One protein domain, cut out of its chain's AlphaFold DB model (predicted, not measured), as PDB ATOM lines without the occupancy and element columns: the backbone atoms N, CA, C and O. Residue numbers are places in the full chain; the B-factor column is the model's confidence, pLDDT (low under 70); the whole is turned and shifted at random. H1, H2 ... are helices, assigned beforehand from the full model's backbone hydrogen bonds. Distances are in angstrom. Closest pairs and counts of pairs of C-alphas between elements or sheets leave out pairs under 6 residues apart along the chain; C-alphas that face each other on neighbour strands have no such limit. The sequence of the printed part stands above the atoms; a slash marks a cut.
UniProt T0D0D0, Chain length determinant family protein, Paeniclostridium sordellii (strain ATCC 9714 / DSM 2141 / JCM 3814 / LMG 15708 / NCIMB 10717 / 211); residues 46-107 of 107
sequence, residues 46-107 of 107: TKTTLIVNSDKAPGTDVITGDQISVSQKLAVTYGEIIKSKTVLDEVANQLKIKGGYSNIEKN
ATOM      1  N   THR A  46       5.609  -8.971  10.268       73.38
ATOM      2  CA  THR A  46       6.401  -9.043  11.509       73.38
ATOM      3  C   THR A  46       6.581 -10.502  11.924       73.38
ATOM      4  O   THR A  46       5.660 -11.307  11.788       73.38
ATOM      5  N   LYS A  47       7.775 -10.865  12.410       76.56
ATOM      6  CA  LYS A  47       8.082 -12.206  12.931       76.56
ATOM      7  C   LYS A  47       8.551 -12.099  14.378       76.56
ATOM      8  O   LYS A  47       9.387 -11.257  14.694       76.56
ATOM      9  N   THR A  48       8.046 -12.982  15.230       82.06
ATOM     10  CA  THR A  48       8.420 -13.069  16.646       82.06
ATOM     11  C   THR A  48       8.612 -14.532  17.021       82.06
ATOM     12  O   THR A  48       7.852 -15.392  16.579       82.06
ATOM     13  N   THR A  49       9.630 -14.810  17.833       82.69
ATOM     14  CA  THR A  49       9.920 -16.151  18.349       82.69
ATOM     15  C   THR A  49       9.347 -16.283  19.757       82.69
ATOM     16  O   THR A  49       9.730 -15.522  20.642       82.69
ATOM     17  N   LEU A  50       8.448 -17.248  19.967       81.62
ATOM     18  CA  LEU A  50       7.916 -17.597  21.286       81.62
ATOM     19  C   LEU A  50       8.687 -18.799  21.844       81.62
ATOM     20  O   LEU A  50       8.754 -19.842  21.197       81.62
ATOM     21  N   ILE A  51       9.253 -18.657  23.044       79.75
ATOM     22  CA  ILE A  51       9.962 -19.732  23.748       79.75
ATOM     23  C   ILE A  51       9.146 -20.102  24.985       79.75
ATOM     24  O   ILE A  51       8.894 -19.249  25.832       79.75
ATOM     25  N   VAL A  52       8.740 -21.369  25.090       75.25
ATOM     26  CA  VAL A  52       8.014 -21.902  26.250       75.25
ATOM     27  C   VAL A  52       8.952 -22.806  27.037       75.25
ATOM     28  O   VAL A  52       9.443 -23.800  26.508       75.25
ATOM     29  N   ASN A  53       9.194 -22.459  28.300       69.12
ATOM     30  CA  ASN A  53       9.835 -23.355  29.255       69.12
ATOM     31  C   ASN A  53       8.756 -24.123  30.016       69.12
ATOM     32  O   ASN A  53       7.753 -23.547  30.427       69.12
ATOM     33  N   SER A  54       8.970 -25.419  30.209       64.44
ATOM     34  CA  SER A  54       8.192 -26.197  31.165       64.44
ATOM     35  C   SER A  54       8.995 -26.305  32.445       64.44
ATOM     36  O   SER A  54      10.118 -26.813  32.426       64.44
ATOM     37  N   ASP A  55       8.434 -25.780  33.533       60.88
ATOM     38  CA  ASP A  55       9.063 -25.818  34.846       60.88
ATOM     39  C   ASP A  55       9.366 -27.269  35.221       60.88
ATOM     40  O   ASP A  55       8.476 -28.117  35.329       60.88
ATOM     41  N   LYS A  56      10.654 -27.564  35.397       56.50
ATOM     42  CA  LYS A  56      11.094 -28.838  35.956       56.50
ATOM     43  C   LYS A  56      10.773 -28.815  37.446       56.50
ATOM     44  O   LYS A  56      11.270 -27.952  38.169       56.50
ATOM     45  N   ALA A  57       9.961 -29.757  37.920       56.47
ATOM     46  CA  ALA A  57       9.787 -29.954  39.356       56.47
ATOM     47  C   ALA A  57      11.161 -30.243  40.005       56.47
ATOM     48  O   ALA A  57      11.940 -31.016  39.428       56.47
ATOM     49  N   PRO A  58      11.490 -29.654  41.173       49.12
ATOM     50  CA  PRO A  58      12.777 -29.881  41.825       49.12
ATOM     51  C   PRO A  58      13.013 -31.384  42.043       49.12
ATOM     52  O   PRO A  58      12.214 -32.045  42.701       49.12
ATOM     53  N   GLY A  59      14.093 -31.929  41.473       60.69
ATOM     54  CA  GLY A  59      14.478 -33.340  41.624       60.69
ATOM     55  C   GLY A  59      14.064 -34.290  40.493       60.69
ATOM     56  O   GLY A  59      14.301 -35.487  40.618       60.69
ATOM     57  N   THR A  60      13.487 -33.800  39.387       57.75
ATOM     58  CA  THR A  60      13.196 -34.629  38.198       57.75
ATOM     59  C   THR A  60      13.955 -34.113  36.971       57.75
ATOM     60  O   THR A  60      13.540 -33.144  36.339       57.75
ATOM     61  N   ASP A  61      15.069 -34.763  36.617       57.59
ATOM     62  CA  ASP A  61      15.889 -34.407  35.440       57.59
ATOM     63  C   ASP A  61      15.388 -35.014  34.118       57.59
ATOM     64  O   ASP A  61      15.884 -34.677  33.041       57.59
ATOM     65  N   VAL A  62      14.382 -35.891  34.175       59.66
ATOM     66  CA  VAL A  62      13.862 -36.593  32.999       59.66
ATOM     67  C   VAL A  62      12.669 -35.837  32.423       59.66
ATOM     68  O   VAL A  62      11.574 -35.862  32.980       59.66
ATOM     69  N   ILE A  63      12.876 -35.204  31.268       60.78
ATOM     70  CA  ILE A  63      11.778 -34.680  30.452       60.78
ATOM     71  C   ILE A  63      11.027 -35.880  29.863       60.78
ATOM     72  O   ILE A  63      11.572 -36.635  29.058       60.78
ATOM     73  N   THR A  64       9.779 -36.083  30.279       66.56
ATOM     74  CA  THR A  64       8.922 -37.153  29.743       66.56
ATOM     75  C   THR A  64       8.330 -36.725  28.392       66.56
ATOM     76  O   THR A  64       8.066 -35.540  28.189       66.56
ATOM     77  N   GLY A  65       8.077 -37.657  27.462       66.06
ATOM     78  CA  GLY A  65       7.468 -37.338  26.153       66.06
ATOM     79  C   GLY A  65       6.128 -36.584  26.254       66.06
ATOM     80  O   GLY A  65       5.832 -35.713  25.432       66.06
ATOM     81  N   ASP A  66       5.373 -36.835  27.324       70.31
ATOM     82  CA  ASP A  66       4.154 -36.095  27.667       70.31
ATOM     83  C   ASP A  66       4.427 -34.624  28.000       70.31
ATOM     84  O   ASP A  66       3.684 -33.752  27.555       70.31
ATOM     85  N   GLN A  67       5.515 -34.315  28.712       65.62
ATOM     86  CA  GLN A  67       5.877 -32.934  29.043       65.62
ATOM     87  C   GLN A  67       6.215 -32.136  27.784       65.62
ATOM     88  O   GLN A  67       5.718 -31.029  27.634       65.62
ATOM     89  N   ILE A  68       6.959 -32.724  26.839       72.31
ATOM     90  CA  ILE A  68       7.260 -32.094  25.540       72.31
ATOM     91  C   ILE A  68       5.967 -31.798  24.775       72.31
ATOM     92  O   ILE A  68       5.788 -30.703  24.240       72.31
ATOM     93  N   SER A  69       5.044 -32.761  24.757       72.94
ATOM     94  CA  SER A  69       3.747 -32.613  24.091       72.94
ATOM     95  C   SER A  69       2.897 -31.507  24.732       72.94
ATOM     96  O   SER A  69       2.228 -30.747  24.030       72.94
ATOM     97  N   VAL A  70       2.948 -31.371  26.060       78.25
ATOM     98  CA  VAL A  70       2.289 -30.285  26.801       78.25
ATOM     99  C   VAL A  70       2.940 -28.933  26.496       78.25
ATOM    100  O   VAL A  70       2.214 -27.989  26.186       78.25
ATOM    101  N   SER A  71       4.274 -28.823  26.496       76.25
ATOM    102  CA  SER A  71       4.977 -27.576  26.148       76.25
ATOM    103  C   SER A  71       4.621 -27.098  24.738       76.25
ATOM    104  O   SER A  71       4.376 -25.911  24.528       76.25
ATOM    105  N   GLN A  72       4.557 -28.021  23.770       80.75
ATOM    106  CA  GLN A  72       4.171 -27.718  22.390       80.75
ATOM    107  C   GLN A  72       2.736 -27.195  22.306       80.75
ATOM    108  O   GLN A  72       2.495 -26.176  21.659       80.75
ATOM    109  N   LYS A  73       1.786 -27.848  22.992       81.75
ATOM    110  CA  LYS A  73       0.395 -27.375  23.051       81.75
ATOM    111  C   LYS A  73       0.301 -25.987  23.680       81.75
ATOM    112  O   LYS A  73      -0.384 -25.137  23.128       81.75
ATOM    113  N   LEU A  74       1.038 -25.724  24.761       82.50
ATOM    114  CA  LEU A  74       1.097 -24.396  25.383       82.50
ATOM    115  C   LEU A  74       1.622 -23.329  24.419       82.50
ATOM    116  O   LEU A  74       1.039 -22.252  24.334       82.50
ATOM    117  N   ALA A  75       2.682 -23.627  23.663       82.38
ATOM    118  CA  ALA A  75       3.216 -22.699  22.668       82.38
ATOM    119  C   ALA A  75       2.175 -22.349  21.594       82.38
ATOM    120  O   ALA A  75       2.023 -21.180  21.239       82.38
ATOM    121  N   VAL A  76       1.421 -23.344  21.115       84.12
ATOM    122  CA  VAL A  76       0.341 -23.138  20.140       84.12
ATOM    123  C   VAL A  76      -0.802 -22.328  20.754       84.12
ATOM    124  O   VAL A  76      -1.186 -21.307  20.191       84.12
ATOM    125  N   THR A  77      -1.298 -22.719  21.930       86.50
ATOM    126  CA  THR A  77      -2.416 -22.041  22.602       86.50
ATOM    127  C   THR A  77      -2.086 -20.587  22.937       86.50
ATOM    128  O   THR A  77      -2.885 -19.701  22.646       86.50
ATOM    129  N   TYR A  78      -0.901 -20.298  23.486       83.25
ATOM    130  CA  TYR A  78      -0.487 -18.912  23.725       83.25
ATOM    131  C   TYR A  78      -0.307 -18.129  22.423       83.25
ATOM    132  O   TYR A  78      -0.674 -16.956  22.366       83.25
ATOM    133  N   GLY A  79       0.175 -18.775  21.357       84.31
ATOM    134  CA  GLY A  79       0.230 -18.177  20.025       84.31
ATOM    135  C   GLY A  79      -1.148 -17.781  19.482       84.31
ATOM    136  O   GLY A  79      -1.288 -16.702  18.907       84.31
ATOM    137  N   GLU A  80      -2.172 -18.610  19.687       85.06
ATOM    138  CA  GLU A  80      -3.554 -18.306  19.290       85.06
ATOM    139  C   GLU A  80      -4.185 -17.215  20.160       85.06
ATOM    140  O   GLU A  80      -4.840 -16.318  19.633       85.06
ATOM    141  N   ILE A  81      -3.935 -17.224  21.474       86.06
ATOM    142  CA  ILE A  81      -4.436 -16.191  22.393       86.06
ATOM    143  C   ILE A  81      -3.891 -14.810  22.015       86.06
ATOM    144  O   ILE A  81      -4.657 -13.848  21.965       86.06
ATOM    145  N   ILE A  82      -2.599 -14.700  21.688       84.31
ATOM    146  CA  ILE A  82      -1.987 -13.424  21.270       84.31
ATOM    147  C   ILE A  82      -2.597 -12.914  19.953       84.31
ATOM    148  O   ILE A  82      -2.716 -11.708  19.758       84.31
ATOM    149  N   LYS A  83      -3.024 -13.820  19.065       83.62
ATOM    150  CA  LYS A  83      -3.718 -13.492  17.808       83.62
ATOM    151  C   LYS A  83      -5.230 -13.311  17.969       83.62
ATOM    152  O   LYS A  83      -5.920 -13.029  16.990       83.62
ATOM    153  N   SER A  84      -5.768 -13.494  19.172       88.31
ATOM    154  CA  SER A  84      -7.199 -13.347  19.403       88.31
ATOM    155  C   SER A  84      -7.635 -11.895  19.219       88.31
ATOM    156  O   SER A  84      -6.887 -10.951  19.493       88.31
ATOM    157  N   LYS A  85      -8.886 -11.721  18.791       83.69
ATOM    158  CA  LYS A  85      -9.489 -10.405  18.586       83.69
ATOM    159  C   LYS A  85      -9.379  -9.511  19.817       83.69
ATOM    160  O   LYS A  85      -9.002  -8.359  19.679       83.69
ATOM    161  N   THR A  86      -9.646 -10.043  21.009       86.50
ATOM    162  CA  THR A  86      -9.606  -9.271  22.259       86.50
ATOM    163  C   THR A  86      -8.232  -8.650  22.509       86.50
ATOM    164  O   THR A  86      -8.146  -7.459  22.791       86.50
ATOM    165  N   VAL A  87      -7.159  -9.434  22.355       85.62
ATOM    166  CA  VAL A  87      -5.785  -8.959  22.579       85.62
ATOM    167  C   VAL A  87      -5.361  -7.983  21.481       85.62
ATOM    168  O   VAL A  87      -4.810  -6.922  21.770       85.62
ATOM    169  N   LEU A  88      -5.648  -8.297  20.215       85.31
ATOM    170  CA  LEU A  88      -5.262  -7.442  19.092       85.31
ATOM    171  C   LEU A  88      -6.072  -6.131  19.019       85.31
ATOM    172  O   LEU A  88      -5.501  -5.107  18.645       85.31
ATOM    173  N   ASP A  89      -7.350  -6.120  19.413       84.62
ATOM    174  CA  ASP A  89      -8.151  -4.892  19.546       84.62
ATOM    175  C   ASP A  89      -7.589  -3.984  20.651       84.62
ATOM    176  O   ASP A  89      -7.469  -2.772  20.459       84.62
ATOM    177  N   GLU A  90      -7.197  -4.548  21.798       85.31
ATOM    178  CA  GLU A  90      -6.602  -3.775  22.892       85.31
ATOM    179  C   GLU A  90      -5.275  -3.125  22.474       85.31
ATOM    180  O   GLU A  90      -5.082  -1.921  22.667       85.31
ATOM    181  N   VAL A  91      -4.394  -3.878  21.811       84.75
ATOM    182  CA  VAL A  91      -3.123  -3.355  21.283       84.75
ATOM    183  C   VAL A  91      -3.359  -2.301  20.193       84.75
ATOM    184  O   VAL A  91      -2.705  -1.255  20.197       84.75
ATOM    185  N   ALA A  92      -4.320  -2.516  19.289       83.94
ATOM    186  CA  ALA A  92      -4.672  -1.543  18.253       83.94
ATOM    187  C   ALA A  92      -5.173  -0.216  18.849       83.94
ATOM    188  O   ALA A  92      -4.822   0.858  18.347       83.94
ATOM    189  N   ASN A  93      -5.939  -0.285  19.942       84.25
ATOM    190  CA  ASN A  93      -6.418   0.883  20.678       84.25
ATOM    191  C   ASN A  93      -5.274   1.635  21.369       84.25
ATOM    192  O   ASN A  93      -5.209   2.863  21.272       84.25
ATOM    193  N   GLN A  94      -4.340   0.923  22.008       86.25
ATOM    194  CA  GLN A  94      -3.155   1.536  22.625       86.25
ATOM    195  C   GLN A  94      -2.259   2.231  21.586       86.25
ATOM    196  O   GLN A  94      -1.787   3.346  21.817       86.25
ATOM    197  N   LEU A  95      -2.080   1.613  20.416       84.38
ATOM    198  CA  LEU A  95      -1.284   2.152  19.307       84.38
ATOM    199  C   LEU A  95      -2.040   3.179  18.442       84.38
ATOM    200  O   LEU A  95      -1.462   3.733  17.508       84.38
ATOM    201  N   LYS A  96      -3.316   3.459  18.749       80.75
ATOM    202  CA  LYS A  96      -4.188   4.400  18.020       80.75
ATOM    203  C   LYS A  96      -4.253   4.126  16.508       80.75
ATOM    204  O   LYS A  96      -4.296   5.059  15.700       80.75
ATOM    205  N   ILE A  97      -4.268   2.854  16.109       77.81
ATOM    206  CA  ILE A  97      -4.328   2.461  14.695       77.81
ATOM    207  C   ILE A  97      -5.735   2.757  14.151       77.81
ATOM    208  O   ILE A  97      -6.733   2.215  14.629       77.81
ATOM    209  N   LYS A  98      -5.836   3.618  13.130       58.97
ATOM    210  CA  LYS A  98      -7.118   3.934  12.478       58.97
ATOM    211  C   LYS A  98      -7.679   2.682  11.783       58.97
ATOM    212  O   LYS A  98      -7.117   2.226  10.792       58.97
ATOM    213  N   GLY A  99      -8.796   2.153  12.295       63.72
ATOM    214  CA  GLY A  99      -9.569   1.047  11.701       63.72
ATOM    215  C   GLY A  99      -9.617  -0.271  12.496       63.72
ATOM    216  O   GLY A  99     -10.263  -1.210  12.039       63.72
ATOM    217  N   GLY A 100      -9.009  -0.329  13.689       64.94
ATOM    218  CA  GLY A 100      -9.156  -1.451  14.637       64.94
ATOM    219  C   GLY A 100      -8.607  -2.799  14.140       64.94
ATOM    220  O   GLY A 100      -7.887  -2.859  13.141       64.94
ATOM    221  N   TYR A 101      -8.961  -3.897  14.823       60.22
ATOM    222  CA  TYR A 101      -8.522  -5.268  14.506       60.22
ATOM    223  C   TYR A 101      -8.727  -5.698  13.046       60.22
ATOM    224  O   TYR A 101      -7.917  -6.448  12.501       60.22
ATOM    225  N   SER A 102      -9.756  -5.174  12.371       61.22
ATOM    226  CA  SER A 102     -10.089  -5.540  10.987       61.22
ATOM    227  C   SER A 102      -8.975  -5.239   9.973       61.22
ATOM    228  O   SER A 102      -9.001  -5.806   8.879       61.22
ATOM    229  N   ASN A 103      -8.031  -4.351  10.299       60.47
ATOM    230  CA  ASN A 103      -6.882  -4.040   9.444       60.47
ATOM    231  C   ASN A 103      -5.657  -4.928   9.720       60.47
ATOM    232  O   ASN A 103      -4.734  -4.948   8.911       60.47
ATOM    233  N   ILE A 104      -5.646  -5.652  10.844       65.56
ATOM    234  CA  ILE A 104      -4.541  -6.523  11.264       65.56
ATOM    235  C   ILE A 104      -4.752  -7.952  10.740       65.56
ATOM    236  O   ILE A 104      -3.788  -8.587  10.341       65.56
ATOM    237  N   GLU A 105      -6.000  -8.440  10.686       60.38
ATOM    238  CA  GLU A 105      -6.331  -9.804  10.223       60.38
ATOM    239  C   GLU A 105      -6.396  -9.944   8.687       60.38
ATOM    240  O   GLU A 105      -6.277 -11.039   8.148       60.38
ATOM    241  N   LYS A 106      -6.585  -8.838   7.953       51.31
ATOM    242  CA  LYS A 106      -6.692  -8.850   6.480       51.31
ATOM    243  C   LYS A 106      -5.357  -9.044   5.736       51.31
ATOM    244  O   LYS A 106      -5.388  -9.111   4.507       51.31
ATOM    245  N   ASN A 107      -4.230  -9.111   6.446       45.97
ATOM    246  CA  ASN A 107      -2.885  -9.375   5.912       45.97
ATOM    247  C   ASN A 107      -2.341 -10.694   6.462       45.97
ATOM    248  O   ASN A 107      -1.591 -11.362   5.717       45.97
TER     249      ASN A 107
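What this domain is: This is residues 46 to 107 of the 107 residues of the protein "Chain length determinant family protein" of Paeniclostridium sordellii (strain ATCC 9714 / DSM 2141 / JCM 3814 / LMG 15708 / NCIMB 10717 / 211) (UniProt T0D0D0). An extended stretch, residues 46 to 64, runs loosely beside the long helix H1 and turns back into it, with residues 57 to 62 sticking out; the short helix H2 follows at an angle, and the tail, residues 95 to 107, folds back beside H2. The 62 printed residues have two named helices, H1 then H2, and no named strand; the class is all helix, with 28 residues in named elements, under half. The whole is extended, a rod with a radius of gyration of the C-alphas of 16.7 A, spanning 52 by 20 by 19 A.

How they stand to each other: H1, residues 65 to 82, and H2, residues 85 to 94, are close but not clearly touching; their closest C-alphas, those of Ile 82 and Leu 88, are 7.2 A apart. They run the same way at a steep tilt of 51 degrees. In both helices every O i to N i+4 pair is within hydrogen-bond range.

Where its parts are: H1 begins at C-alpha 65 (7.468, -37.338, 26.153) and measures 26.2 A. H2 measures 14.1 A and ends at C-alpha 94 (-3.155, 1.536, 22.625).

The domain as a whole: The C-alphas farthest apart, those of Gly 59 and Lys 98, are 52.0 A apart. The printed part has no cut, and the link from H1 to H2 is tight. The model's pLDDT is under 70 at residues 53 to 65, 67 and 98 to 107.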